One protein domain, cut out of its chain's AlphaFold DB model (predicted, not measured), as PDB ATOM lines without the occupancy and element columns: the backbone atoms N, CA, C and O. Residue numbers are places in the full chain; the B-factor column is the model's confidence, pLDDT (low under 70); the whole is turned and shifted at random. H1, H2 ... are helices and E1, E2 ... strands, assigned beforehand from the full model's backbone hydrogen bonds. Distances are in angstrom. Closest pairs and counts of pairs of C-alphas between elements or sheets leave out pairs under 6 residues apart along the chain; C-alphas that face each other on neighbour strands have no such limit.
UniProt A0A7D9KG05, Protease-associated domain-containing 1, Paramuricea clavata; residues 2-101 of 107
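This is residues 2 to 101 of the 107 residues of the protein "Protease-associated domain-containing 1" of Paramuricea clavata (UniProt A0A7D9KG05). With little regular structure, the model is a long arm, helix H1 and the stretch after it (residues 2 to 29), sticking out from a body largely of loops that holds the hairpin E1 and E2 and a small parallel pair, E3 and E4, with short H2. The 100 printed residues run H1, E1, E2, E3, H2, E4, mixed in class, with 39 in named elements. The whole is extended, radius of gyration of the C-alphas 22.7 A, spanning 78 by 32 by 26 A.

H1, residues 2 to 22, stands free; every O i to N i+4 pair is within hydrogen-bond range. E1, residues 41 to 44, and E2, residues 54 to 57, form an antiparallel hairpin at 154 degrees, with N 41 and O 57 2.9 A apart. E3, residues 76 to 78, H2, residues 91 to 94, too short for such pairs, and E4, residues 98 to 100, form a strand-helix-strand unit, parallel neighbour strands with a helix between in the chain, its crossover right-handed. N 77 and O 98 are 2.9 A apart.

H1 begins at C-alpha 2 (41.548, -6.919, -4.026) and is 30.9 A long. E4 ends at C-alpha 100 (14.828, -18.659, -64.039).

The printed part has no cut. Links H1 to E1, E2 to E3 and E3 to H2 are long. Residues 2 to 4 and 18 to 38 have pLDDT under 70.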
ATOM      1  N   LYS A   2      41.249  -6.046  -2.870       57.19
ATOM      2  CA  LYS A   2      41.548  -6.919  -4.026       57.19
ATOM      3  C   LYS A   2      40.571  -8.093  -4.231       57.19
ATOM      4  O   LYS A   2      40.252  -8.409  -5.366       57.19
ATOM      5  N   PHE A   3      40.035  -8.686  -3.159       57.34
ATOM      6  CA  PHE A   3      39.138  -9.853  -3.255       57.34
ATOM      7  C   PHE A   3      37.811  -9.540  -3.974       57.34
ATOM      8  O   PHE A   3      37.386 -10.296  -4.837       57.34
ATOM      9  N   LYS A   4      37.216  -8.364  -3.707       68.81
ATOM     10  CA  LYS A   4      35.993  -7.906  -4.393       68.81
ATOM     11  C   LYS A   4      36.201  -7.708  -5.898       68.81
ATOM     12  O   LYS A   4      35.292  -7.979  -6.670       68.81
ATOM     13  N   ILE A   5      37.391  -7.271  -6.311       73.75
ATOM     14  CA  ILE A   5      37.734  -7.053  -7.725       73.75
ATOM     15  C   ILE A   5      37.808  -8.380  -8.485       73.75
ATOM     16  O   ILE A   5      37.269  -8.467  -9.584       73.75
ATOM     17  N   TYR A   6      38.384  -9.428  -7.887       76.44
ATOM     18  CA  TYR A   6      38.406 -10.759  -8.501       76.44
ATOM     19  C   TYR A   6      37.005 -11.352  -8.651       76.44
ATOM     20  O   TYR A   6      36.697 -11.924  -9.691       76.44
ATOM     21  N   THR A   7      36.134 -11.166  -7.656       77.88
ATOM     22  CA  THR A   7      34.741 -11.619  -7.750       77.88
ATOM     23  C   THR A   7      33.982 -10.882  -8.854       77.88
ATOM     24  O   THR A   7      33.297 -11.517  -9.646       77.88
ATOM     25  N   ILE A   8      34.137  -9.557  -8.953       81.94
ATOM     26  CA  ILE A   8      33.501  -8.754 -10.010       81.94
ATOM     27  C   ILE A   8      34.005  -9.179 -11.394       81.94
ATOM     28  O   ILE A   8      33.204  -9.324 -12.313       81.94
ATOM     29  N   PHE A   9      35.309  -9.429 -11.537       83.44
ATOM     30  CA  PHE A   9      35.899  -9.909 -12.785       83.44
ATOM     31  C   PHE A   9      35.332 -11.277 -13.194       83.44
ATOM     32  O   PHE A   9      34.891 -11.434 -14.327       83.44
ATOM     33  N   TYR A  10      35.247 -12.230 -12.261       83.25
ATOM     34  CA  TYR A  10      34.649 -13.544 -12.522       83.25
ATOM     35  C   TYR A  10      33.171 -13.458 -12.923       83.25
ATOM     36  O   TYR A  10      32.746 -14.139 -13.853       83.25
ATOM     37  N   VAL A  11      32.391 -12.597 -12.263       85.19
ATOM     38  CA  VAL A  11      30.973 -12.385 -12.600       85.19
ATOM     39  C   VAL A  11      30.820 -11.751 -13.985       85.19
ATOM     40  O   VAL A  11      29.944 -12.157 -14.743       85.19
ATOM     41  N   LEU A  12      31.678 -10.795 -14.350       82.31
ATOM     42  CA  LEU A  12      31.665 -10.180 -15.679       82.31
ATOM     43  C   LEU A  12      32.006 -11.186 -16.782       82.31
ATOM     44  O   LEU A  12      31.296 -11.225 -17.783       82.31
ATOM     45  N   VAL A  13      33.033 -12.021 -16.589       79.81
ATOM     46  CA  VAL A  13      33.384 -13.085 -17.545       79.81
ATOM     47  C   VAL A  13      32.219 -14.068 -17.705       79.81
ATOM     48  O   VAL A  13      31.806 -14.340 -18.831       79.81
ATOM     49  N   ALA A  14      31.600 -14.504 -16.604       79.81
ATOM     50  CA  ALA A  14      30.444 -15.399 -16.649       79.81
ATOM     51  C   ALA A  14      29.234 -14.779 -17.378       79.81
ATOM     52  O   ALA A  14      28.566 -15.446 -18.164       79.81
ATOM     53  N   LEU A  15      28.954 -13.489 -17.168       76.12
ATOM     54  CA  LEU A  15      27.862 -12.791 -17.860       76.12
ATOM     55  C   LEU A  15      28.122 -12.625 -19.365       76.12
ATOM     56  O   LEU A  15      27.170 -12.639 -20.148       76.12
ATOM     57  N   VAL A  16      29.383 -12.478 -19.780       72.44
ATOM     58  CA  VAL A  16      29.769 -12.439 -21.198       72.44
ATOM     59  C   VAL A  16      29.552 -13.807 -21.854       72.44
ATOM     60  O   VAL A  16      28.946 -13.865 -22.923       72.44
ATOM     61  N   GLU A  17      29.945 -14.901 -21.198       70.75
ATOM     62  CA  GLU A  17      29.706 -16.263 -21.700       70.75
ATOM     63  C   GLU A  17      28.210 -16.603 -21.783       70.75
ATOM     64  O   GLU A  17      27.749 -17.156 -22.781       70.75
ATOM     65  N   ILE A  18      27.416 -16.195 -20.786       69.19
ATOM     66  CA  ILE A  18      25.959 -16.399 -20.788       69.19
ATOM     67  C   ILE A  18      25.298 -15.640 -21.945       69.19
ATOM     68  O   ILE A  18      24.460 -16.203 -22.646       69.19
ATOM     69  N   LYS A  19      25.687 -14.385 -22.209       63.22
ATOM     70  CA  LYS A  19      25.177 -13.646 -23.378       63.22
ATOM     71  C   LYS A  19      25.524 -14.335 -24.696       63.22
ATOM     72  O   LYS A  19      24.710 -14.313 -25.616       63.22
ATOM     73  N   TYR A  20      26.697 -14.959 -24.772       63.16
ATOM     74  CA  TYR A  20      27.127 -15.711 -25.947       63.16
ATOM     75  C   TYR A  20      26.262 -16.961 -26.176       63.16
ATOM     76  O   TYR A  20      25.863 -17.234 -27.305       63.16
ATOM     77  N   LEU A  21      25.895 -17.668 -25.103       59.25
ATOM     78  CA  LEU A  21      25.038 -18.858 -25.159       59.25
ATOM     79  C   LEU A  21      23.586 -18.539 -25.545       59.25
ATOM     80  O   LEU A  21      22.978 -19.282 -26.307       59.25
ATOM     81  N   ILE A  22      23.025 -17.428 -25.058       62.16
ATOM     82  CA  ILE A  22      21.636 -17.040 -25.371       62.16
ATOM     83  C   ILE A  22      21.545 -16.334 -26.743       62.16
ATOM     84  O   ILE A  22      20.480 -16.273 -27.349       62.16
ATOM     85  N   GLY A  23      22.667 -15.809 -27.253       53.19
ATOM     86  CA  GLY A  23      22.771 -15.129 -28.548       53.19
ATOM     87  C   GLY A  23      22.876 -16.052 -29.766       53.19
ATOM     88  O   GLY A  23      22.874 -15.558 -30.895       53.19
ATOM     89  N   GLN A  24      22.939 -17.375 -29.580       54.28
ATOM     90  CA  GLN A  24      22.850 -18.325 -30.687       54.28
ATOM     91  C   GLN A  24      21.401 -18.438 -31.172       54.28
ATOM     92  O   GLN A  24      20.687 -19.402 -30.904       54.28
ATOM     93  N   HIS A  25      20.963 -17.448 -31.948       45.47
ATOM     94  CA  HIS A  25      19.894 -17.677 -32.909       45.47
ATOM     95  C   HIS A  25      20.343 -18.807 -33.841       45.47
ATOM     96  O   HIS A  25      21.285 -18.648 -34.619       45.47
ATOM     97  N   VAL A  26      19.681 -19.960 -33.740       44.84
ATOM     98  CA  VAL A  26      19.860 -21.092 -34.651       44.84
ATOM     99  C   VAL A  26      19.354 -20.667 -36.027       44.84
ATOM    100  O   VAL A  26      18.192 -20.852 -36.378       44.84
ATOM    101  N   TYR A  27      20.233 -20.064 -36.815       43.50
ATOM    102  CA  TYR A  27      20.132 -20.115 -38.259       43.50
ATOM    103  C   TYR A  27      20.793 -21.426 -38.648       43.50
ATOM    104  O   TYR A  27      21.995 -21.596 -38.455       43.50
ATOM    105  N   SER A  28      20.010 -22.385 -39.132       44.53
ATOM    106  CA  SER A  28      20.558 -23.583 -39.755       44.53
ATOM    107  C   SER A  28      21.379 -23.144 -40.972       44.53
ATOM    108  O   SER A  28      20.835 -22.941 -42.058       44.53
ATOM    109  N   ALA A  29      22.678 -22.929 -40.781       48.50
ATOM    110  CA  ALA A  29      23.626 -22.914 -41.876       48.50
ATOM    111  C   ALA A  29      23.600 -24.311 -42.522       48.50
ATOM    112  O   ALA A  29      23.474 -25.303 -41.793       48.50
ATOM    113  N   PRO A  30      23.696 -24.435 -43.859       50.69
ATOM    114  CA  PRO A  30      23.994 -25.734 -44.439       50.69
ATOM    115  C   PRO A  30      25.294 -26.230 -43.796       50.69
ATOM    116  O   PRO A  30      26.250 -25.468 -43.646       50.69
ATOM    117  N   ASN A  31      25.283 -27.476 -43.324       42.50
ATOM    118  CA  ASN A  31      26.413 -28.078 -42.632       42.50
ATOM    119  C   ASN A  31      27.703 -27.856 -43.440       42.50
ATOM    120  O   ASN A  31      27.789 -28.256 -44.597       42.50
ATOM    121  N   VAL A  32      28.728 -27.288 -42.799       48.50
ATOM    122  CA  VAL A  32      30.095 -27.133 -43.343       48.50
ATOM    123  C   VAL A  32      30.706 -28.487 -43.761       48.50
ATOM    124  O   VAL A  32      31.661 -28.538 -44.525       48.50
ATOM    125  N   LEU A  33      30.090 -29.602 -43.351       43.78
ATOM    126  CA  LEU A  33      30.397 -30.961 -43.802       43.78
ATOM    127  C   LEU A  33      29.964 -31.293 -45.248       43.78
ATOM    128  O   LEU A  33      30.175 -32.414 -45.688       43.78
ATOM    129  N   MET A  34      29.345 -30.371 -45.997       42.19
ATOM    130  CA  MET A  34      29.036 -30.578 -47.425       42.19
ATOM    131  C   MET A  34      30.199 -30.207 -48.362       42.19
ATOM    132  O   MET A  34      30.033 -30.229 -49.579       42.19
ATOM    133  N   VAL A  35      31.373 -29.891 -47.806       47.25
ATOM    134  CA  VAL A  35      32.620 -29.640 -48.544       47.25
ATOM    135  C   VAL A  35      33.467 -30.915 -48.547       47.25
ATOM    136  O   VAL A  35      34.573 -30.954 -48.021       47.25
ATOM    137  N   GLU A  36      32.932 -31.996 -49.108       41.00
ATOM    138  CA  GLU A  36      33.729 -33.186 -49.402       41.00
ATOM    139  C   GLU A  36      33.480 -33.590 -50.863       41.00
ATOM    140  O   GLU A  36      32.419 -34.088 -51.249       41.00
ATOM    141  N   SER A  37      34.465 -33.240 -51.696       48.44
ATOM    142  CA  SER A  37      34.749 -33.784 -53.033       48.44
ATOM    143  C   SER A  37      33.663 -33.737 -54.115       48.44
ATOM    144  O   SER A  37      33.718 -34.527 -55.056       48.44
ATOM    145  N   ASN A  38      32.681 -32.844 -54.045       53.25
ATOM    146  CA  ASN A  38      31.786 -32.618 -55.175       53.25
ATOM    147  C   ASN A  38      31.487 -31.127 -55.307       53.25
ATOM    148  O   ASN A  38      30.886 -30.558 -54.399       53.25
ATOM    149  N   ASP A  39      31.860 -30.542 -56.447       71.31
ATOM    150  CA  ASP A  39      31.562 -29.171 -56.886       71.31
ATOM    151  C   ASP A  39      30.048 -28.962 -57.034       71.31
ATOM    152  O   ASP A  39      29.498 -28.866 -58.125       71.31
ATOM    153  N   LEU A  40      29.318 -29.016 -55.931       78.12
ATOM    154  CA  LEU A  40      27.874 -28.903 -55.889       78.12
ATOM    155  C   LEU A  40      27.519 -27.604 -55.209       78.12
ATOM    156  O   LEU A  40      28.011 -27.294 -54.126       78.12
ATOM    157  N   ILE A  41      26.597 -26.889 -55.829       84.31
ATOM    158  CA  ILE A  41      25.994 -25.710 -55.238       84.31
ATOM    159  C   ILE A  41      24.595 -26.053 -54.746       84.31
ATOM    160  O   ILE A  41      23.898 -26.918 -55.290       84.31
ATOM    161  N   TYR A  42      24.190 -25.364 -53.689       87.25
ATOM    162  CA  TYR A  42      22.884 -25.524 -53.075       87.25
ATOM    163  C   TYR A  42      22.195 -24.170 -53.042       87.25
ATOM    164  O   TYR A  42      22.789 -23.186 -52.606       87.25
ATOM    165  N   PHE A  43      20.936 -24.117 -53.468       88.00
ATOM    166  CA  PHE A  43      20.106 -22.931 -53.286       88.00
ATOM    167  C   PHE A  43      18.806 -23.307 -52.582       88.00
ATOM    168  O   PHE A  43      18.231 -24.370 -52.814       88.00
ATOM    169  N   HIS A  44      18.352 -22.438 -51.683       90.44
ATOM    170  CA  HIS A  44      17.161 -22.658 -50.873       90.44
ATOM    171  C   HIS A  44      16.071 -21.681 -51.299       90.44
ATOM    172  O   HIS A  44      16.236 -20.465 -51.185       90.44
ATOM    173  N   VAL A  45      14.939 -22.211 -51.755       91.12
ATOM    174  CA  VAL A  45      13.740 -21.400 -51.970       91.12
ATOM    175  C   VAL A  45      13.109 -21.122 -50.611       91.12
ATOM    176  O   VAL A  45      12.595 -22.024 -49.961       91.12
ATOM    177  N   ILE A  46      13.169 -19.870 -50.163       91.38
ATOM    178  CA  ILE A  46      12.715 -19.465 -48.821       91.38
ATOM    179  C   ILE A  46      11.227 -19.070 -48.828       91.38
ATOM    180  O   ILE A  46      10.523 -19.209 -47.826       91.38
ATOM    181  N   GLN A  47      10.735 -18.574 -49.968       90.19
ATOM    182  CA  GLN A  47       9.384 -18.050 -50.153       90.19
ATOM    183  C   GLN A  47       8.891 -18.375 -51.579       90.19
ATOM    184  O   GLN A  47       9.672 -18.234 -52.517       90.19
ATOM    185  N   PRO A  48       7.608 -18.745 -51.763       93.06
ATOM    186  CA  PRO A  48       6.622 -19.053 -50.724       93.06
ATOM    187  C   PRO A  48       6.877 -20.420 -50.070       93.06
ATOM    188  O   PRO A  48       7.332 -21.355 -50.720       93.06
ATOM    189  N   ARG A  49       6.513 -20.571 -48.784       88.81
ATOM    190  CA  ARG A  49       6.799 -21.791 -47.994       88.81
ATOM    191  C   ARG A  49       6.300 -23.090 -48.635       88.81
ATOM    192  O   ARG A  49       6.909 -24.129 -48.433       88.81
ATOM    193  N   LYS A  50       5.211 -23.035 -49.412       94.69
ATOM    194  CA  LYS A  50       4.621 -24.205 -50.088       94.69
ATOM    195  C   LYS A  50       5.597 -24.903 -51.045       94.69
ATOM    196  O   LYS A  50       5.484 -26.106 -51.238       94.69
ATOM    197  N   VAL A  51       6.523 -24.153 -51.636       88.44
ATOM    198  CA  VAL A  51       7.562 -24.665 -52.546       88.44
ATOM    199  C   VAL A  51       8.957 -24.527 -51.931       88.44
ATOM    200  O   VAL A  51       9.959 -24.598 -52.637       88.44
ATOM    201  N   GLY A  52       9.020 -24.292 -50.616       92.25
ATOM    202  CA  GLY A  52      10.272 -24.086 -49.917       92.25
ATOM    203  C   GLY A  52      11.063 -25.384 -49.834       92.25
ATOM    204  O   GLY A  52      10.618 -26.346 -49.208       92.25
ATOM    205  N   TYR A  53      12.213 -25.419 -50.500       91.19
ATOM    206  CA  TYR A  53      13.054 -26.607 -50.585       91.19
ATOM    207  C   TYR A  53      14.509 -26.235 -50.885       91.19
ATOM    208  O   TYR A  53      14.789 -25.166 -51.436       91.19
ATOM    209  N   VAL A  54      15.435 -27.125 -50.520       91.00
ATOM    210  CA  VAL A  54      16.862 -26.990 -50.836       91.00
ATOM    211  C   VAL A  54      17.164 -27.793 -52.092       91.00
ATOM    212  O   VAL A  54      17.088 -29.019 -52.102       91.00
ATOM    213  N   PHE A  55      17.530 -27.092 -53.155       87.94
ATOM    214  CA  PHE A  55      17.876 -27.683 -54.435       87.94
ATOM    215  C   PHE A  55      19.382 -27.852 -54.538       87.94
ATOM    216  O   PHE A  55      20.151 -26.948 -54.218       87.94
ATOM    217  N   LYS A  56      19.789 -29.027 -55.008       88.94
ATOM    218  CA  LYS A  56      21.174 -29.376 -55.302       88.94
ATOM    219  C   LYS A  56      21.418 -29.211 -56.798       88.94
ATOM    220  O   LYS A  56      20.655 -29.748 -57.600       88.94
ATOM    221  N   THR A  57      22.484 -28.519 -57.173       86.12
ATOM    222  CA  THR A  57      22.851 -28.278 -58.575       86.12
ATOM    223  C   THR A  57      24.359 -28.425 -58.765       86.12
ATOM    224  O   THR A  57      25.125 -28.419 -57.800       86.12
ATOM    225  N   ARG A  58      24.777 -28.619 -60.017       87.38
ATOM    226  CA  ARG A  58      26.180 -28.540 -60.419       87.38
ATOM    227  C   ARG A  58      26.392 -27.211 -61.146       87.38
ATOM    228  O   ARG A  58      25.584 -26.908 -62.028       87.38
ATOM    229  N   PRO A  59      27.434 -26.439 -60.801       86.62
ATOM    230  CA  PRO A  59      27.846 -25.308 -61.608       86.62
ATOM    231  C   PRO A  59      28.294 -25.804 -62.989       86.62
ATOM    232  O   PRO A  59      28.589 -26.987 -63.187       86.62
ATOM    233  N   ALA A  60      28.312 -24.893 -63.955       85.94
ATOM    234  CA  ALA A  60      28.884 -25.186 -65.257       85.94
ATOM    235  C   ALA A  60      30.383 -25.488 -65.119       85.94
ATOM    236  O   ALA A  60      31.065 -24.909 -64.278       85.94
ATOM    237  N   GLN A  61      30.876 -26.416 -65.938       82.31
ATOM    238  CA  GLN A  61      32.263 -26.872 -65.858       82.31
ATOM    239  C   GLN A  61      33.245 -25.840 -66.427       82.31
ATOM    240  O   GLN A  61      34.302 -25.617 -65.846       82.31
ATOM    241  N   ASP A  62      32.870 -25.193 -67.534       83.19
ATOM    242  CA  ASP A  62      33.806 -24.428 -68.370       83.19
ATOM    243  C   ASP A  62      33.459 -22.933 -68.483       83.19
ATOM    244  O   ASP A  62      34.100 -22.197 -69.233       83.19
ATOM    245  N   PHE A  63      32.420 -22.465 -67.783       87.94
ATOM    246  CA  PHE A  63      31.998 -21.064 -67.823       87.94
ATOM    247  C   PHE A  63      31.312 -20.620 -66.528       87.94
ATOM    248  O   PHE A  63      30.836 -21.436 -65.742       87.94
ATOM    249  N   GLY A  64      31.209 -19.302 -66.351       84.19
ATOM    250  CA  GLY A  64      30.639 -18.682 -65.159       84.19
ATOM    251  C   GLY A  64      31.713 -18.225 -64.177       84.19
ATOM    252  O   GLY A  64      32.870 -18.043 -64.552       84.19
ATOM    253  N   ASP A  65      31.301 -18.006 -62.933       80.81
ATOM    254  CA  ASP A  65      32.167 -17.543 -61.849       80.81
ATOM    255  C   ASP A  65      32.274 -18.609 -60.748       80.81
ATOM    256  O   ASP A  65      31.470 -19.545 -60.672       80.81
ATOM    257  N   LEU A  66      33.269 -18.465 -59.879       79.69
ATOM    258  CA  LEU A  66      33.457 -19.325 -58.723       79.69
ATOM    259  C   LEU A  66      32.408 -19.003 -57.652       79.69
ATOM    260  O   LEU A  66      32.294 -17.875 -57.175       79.69
ATOM    261  N   PHE A  67      31.683 -20.023 -57.190       77.31
ATOM    262  CA  PHE A  67      30.750 -19.897 -56.066       77.31
ATOM    263  C   PHE A  67      31.490 -19.961 -54.719       77.31
ATOM    264  O   PHE A  67      31.306 -20.886 -53.933       77.31
ATOM    265  N   ASN A  68      32.351 -18.977 -54.452       77.38
ATOM    266  CA  ASN A  68      33.111 -18.860 -53.200       77.38
ATOM    267  C   ASN A  68      32.418 -17.987 -52.135       77.38
ATOM    268  O   ASN A  68      32.932 -17.848 -51.024       77.38
ATOM    269  N   VAL A  69      31.254 -17.413 -52.455       78.94
ATOM    270  CA  VAL A  69      30.466 -16.556 -51.559       78.94
ATOM    271  C   VAL A  69      29.059 -17.116 -51.373       78.94
ATOM    272  O   VAL A  69      28.465 -17.678 -52.293       78.94
ATOM    273  N   VAL A  70      28.499 -16.922 -50.179       82.06
ATOM    274  CA  VAL A  70      27.109 -17.283 -49.874       82.06
ATOM    275  C   VAL A  70      26.200 -16.086 -50.130       82.06
ATOM    276  O   VAL A  70      26.296 -15.062 -49.452       82.06
ATOM    277  N   TYR A  71      25.270 -16.240 -51.071       83.75
ATOM    278  CA  TYR A  71      24.239 -15.245 -51.355       83.75
ATOM    279  C   TYR A  71      23.005 -15.478 -50.479       83.75
ATOM    280  O   TYR A  71      22.501 -16.596 -50.375       83.75
ATOM    281  N   ASN A  72      22.490 -14.413 -49.861       85.12
ATOM    282  CA  ASN A  72      21.310 -14.469 -49.000       85.12
ATOM    283  C   ASN A  72      20.178 -13.623 -49.587       85.12
ATOM    284  O   ASN A  72      20.400 -12.472 -49.949       85.12
ATOM    285  N   LYS A  73      18.954 -14.171 -49.606       87.44
ATOM    286  CA  LYS A  73      17.723 -13.470 -50.030       87.44
ATOM    287  C   LYS A  73      17.806 -12.840 -51.432       87.44
ATOM    288  O   LYS A  73      17.293 -11.749 -51.651       87.44
ATOM    289  N   ILE A  74      18.442 -13.535 -52.369       90.44
ATOM    290  CA  ILE A  74      18.439 -13.154 -53.782       90.44
ATOM    291  C   ILE A  74      17.124 -13.589 -54.440       90.44
ATOM    292  O   ILE A  74      16.586 -14.652 -54.119       90.44
ATOM    293  N   ASN A  75      16.590 -12.762 -55.337       93.50
ATOM    294  CA  ASN A  75      15.337 -13.064 -56.020       93.50
ATOM    295  C   ASN A  75      15.555 -14.102 -57.124       93.50
ATOM    296  O   ASN A  75      16.566 -14.068 -57.822       93.50
ATOM    297  N   LEU A  76      14.580 -14.992 -57.299       93.00
ATOM    298  CA  LEU A  76      14.483 -15.884 -58.451       93.00
ATOM    299  C   LEU A  76      13.446 -15.294 -59.412       93.00
ATOM    300  O   LEU A  76      12.259 -15.276 -59.086       93.00
ATOM    301  N   ILE A  77      13.896 -14.777 -60.552       96.69
ATOM    302  CA  ILE A  77      13.073 -14.016 -61.499       96.69
ATOM    303  C   ILE A  77      12.923 -14.814 -62.800       96.69
ATOM    304  O   ILE A  77      13.942 -15.112 -63.426       96.69
ATOM    305  N   PRO A  78      11.697 -15.169 -63.228       96.75
ATOM    306  CA  PRO A  78      11.487 -15.753 -64.548       96.75
ATOM    307  C   PRO A  78      11.878 -14.750 -65.634       96.75
ATOM    308  O   PRO A  78      11.527 -13.572 -65.561       96.75
ATOM    309  N   VAL A  79      12.635 -15.210 -66.625       97.75
ATOM    310  CA  VAL A  79      13.059 -14.357 -67.740       97.75
ATOM    311  C   VAL A  79      11.939 -14.179 -68.764       97.75
ATOM    312  O   VAL A  79      11.122 -15.077 -68.966       97.75
ATOM    313  N   GLU A  80      11.932 -13.040 -69.453       96.50
ATOM    314  CA  GLU A  80      11.052 -12.782 -70.595       96.50
ATOM    315  C   GLU A  80      11.897 -12.442 -71.830       96.50
ATOM    316  O   GLU A  80      12.655 -11.474 -71.776       96.50
ATOM    317  N   PRO A  81      11.818 -13.207 -72.937       95.88
ATOM    318  CA  PRO A  81      10.985 -14.399 -73.142       95.88
ATOM    319  C   PRO A  81      11.468 -15.624 -72.327       95.88
ATOM    320  O   PRO A  81      12.672 -15.739 -72.099       95.88
ATOM    321  N   PRO A  82      10.589 -16.595 -71.980       95.56
ATOM    322  CA  PRO A  82      10.904 -17.699 -71.052       95.56
ATOM    323  C   PRO A  82      12.119 -18.564 -71.413       95.56
ATOM    324  O   PRO A  82      12.795 -19.083 -70.528       95.56
ATOM    325  N   LEU A  83      12.421 -18.704 -72.707       95.25
ATOM    326  CA  LEU A  83      13.569 -19.478 -73.194       95.25
ATOM    327  C   LEU A  83      14.907 -18.728 -73.100       95.25
ATOM    328  O   LEU A  83      15.951 -19.322 -73.353       95.25
ATOM    329  N   GLY A  84      14.895 -17.416 -72.843       93.50
ATOM    330  CA  GLY A  84      16.105 -16.587 -72.799       93.50
ATOM    331  C   GLY A  84      16.917 -16.546 -74.104       93.50
ATOM    332  O   GLY A  84      18.067 -16.125 -74.096       93.50
ATOM    333  N   CYS A  85      16.349 -16.992 -75.232       92.56
ATOM    334  CA  CYS A  85      17.047 -17.103 -76.523       92.56
ATOM    335  C   CYS A  85      17.172 -15.771 -77.285       92.56
ATOM    336  O   CYS A  85      17.759 -15.723 -78.362       92.56
ATOM    337  N   ARG A  86      16.565 -14.698 -76.772       92.12
ATOM    338  CA  ARG A  86      16.598 -13.339 -77.331       92.12
ATOM    339  C   ARG A  86      16.911 -12.352 -76.205       92.12
ATOM    340  O   ARG A  86      16.984 -12.759 -75.047       92.12
ATOM    341  N   GLU A  87      17.101 -11.075 -76.540       94.88
ATOM    342  CA  GLU A  87      17.295 -10.035 -75.522       94.88
ATOM    343  C   GLU A  87      16.150 -10.060 -74.501       94.88
ATOM    344  O   GLU A  87      14.982 -10.198 -74.876       94.88
ATOM    345  N   LEU A  88      16.507  -9.966 -73.217       96.75
ATOM    346  CA  LEU A  88      15.538 -10.026 -72.133       96.75
ATOM    347  C   LEU A  88      14.762  -8.712 -72.040       96.75
ATOM    348  O   LEU A  88      15.343  -7.652 -71.794       96.75
ATOM    349  N   GLU A  89      13.444  -8.802 -72.170       97.88
ATOM    350  CA  GLU A  89      12.514  -7.678 -72.050       97.88
ATOM    351  C   GLU A  89      12.491  -7.146 -70.607       97.88
ATOM    352  O   GLU A  89      12.413  -5.942 -70.377       97.88
ATOM    353  N   ASN A  90      12.672  -8.037 -69.626       97.50
ATOM    354  CA  ASN A  90      12.712  -7.723 -68.200       97.50
ATOM    355  C   ASN A  90      14.138  -7.685 -67.612       97.50
ATOM    356  O   ASN A  90      14.328  -7.945 -66.419       97.50
ATOM    357  N   LYS A  91      15.150  -7.343 -68.426       96.88
ATOM    358  CA  LYS A  91      16.571  -7.321 -68.016       96.88
ATOM    359  C   LYS A  91      16.847  -6.522 -66.739       96.88
ATOM    360  O   LYS A  91      17.673  -6.943 -65.931       96.88
ATOM    361  N   ASP A  92      16.122  -5.426 -66.525       97.44
ATOM    362  CA  ASP A  92      16.290  -4.571 -65.346       97.44
ATOM    363  C   ASP A  92      15.881  -5.280 -64.045       97.44
ATOM    364  O   ASP A  92      16.473  -5.035 -62.997       97.44
ATOM    365  N   LEU A  93      14.910  -6.201 -64.106       96.69
ATOM    366  CA  LEU A  93      14.495  -7.024 -62.963       96.69
ATOM    367  C   LEU A  93      15.437  -8.213 -62.738       96.69
ATOM    368  O   LEU A  93      15.651  -8.643 -61.605       96.69
ATOM    369  N   VAL A  94      15.978  -8.762 -63.827       96.88
ATOM    370  CA  VAL A  94      16.883  -9.918 -63.797       96.88
ATOM    371  C   VAL A  94      18.271  -9.526 -63.286       96.88
ATOM    372  O   VAL A  94      18.929 -10.327 -62.622       96.88
ATOM    373  N   SER A  95      18.717  -8.298 -63.552       95.00
ATOM    374  CA  SER A  95      20.022  -7.807 -63.112       95.00
ATOM    375  C   SER A  95      20.185  -7.896 -61.587       95.00
ATOM    376  O   SER A  95      19.339  -7.435 -60.822       95.00
ATOM    377  N   GLY A  96      21.273  -8.529 -61.133       91.31
ATOM    378  CA  GLY A  96      21.543  -8.770 -59.708       91.31
ATOM    379  C   GLY A  96      20.670  -9.850 -59.048       91.31
ATOM    380  O   GLY A  96      20.780 -10.062 -57.840       91.31
ATOM    381  N   SER A  97      19.826 -10.537 -59.821       93.69
ATOM    382  CA  SER A  97      18.962 -11.636 -59.378       93.69
ATOM    383  C   SER A  97      19.390 -12.971 -60.008       93.69
ATOM    384  O   SER A  97      20.268 -13.026 -60.866       93.69
ATOM    385  N   ILE A  98      18.761 -14.073 -59.592       92.00
ATOM    386  CA  ILE A  98      18.882 -15.371 -60.266       92.00
ATOM    387  C   ILE A  98      17.832 -15.434 -61.376       92.00
ATOM    388  O   ILE A  98      16.632 -15.371 -61.104       92.00
ATOM    389  N   ALA A  99      18.277 -15.598 -62.618       95.25
ATOM    390  CA  ALA A  99      17.407 -15.823 -63.766       95.25
ATOM    391  C   ALA A  99      16.842 -17.255 -63.759       95.25
ATOM    392  O   ALA A  99      17.597 -18.229 -63.729       95.25
ATOM    393  N   LEU A 100      15.519 -17.392 -63.824       94.69
ATOM    394  CA  LEU A 100      14.828 -18.659 -64.039       94.69
ATOM    395  C   LEU A 100      14.453 -18.773 -65.517       94.69
ATOM    396  O   LEU A 100      13.619 -18.014 -66.006       94.69
ATOM    397  N   VAL A 101      15.074 -19.726 -66.209       95.44
ATOM    398  CA  VAL A 101      14.912 -19.945 -67.653       95.44
ATOM    399  C   VAL A 101      14.252 -21.296 -67.897       95.44
ATOM    400  O   VAL A 101      14.620 -22.297 -67.277       95.44
TER     401      VAL A 101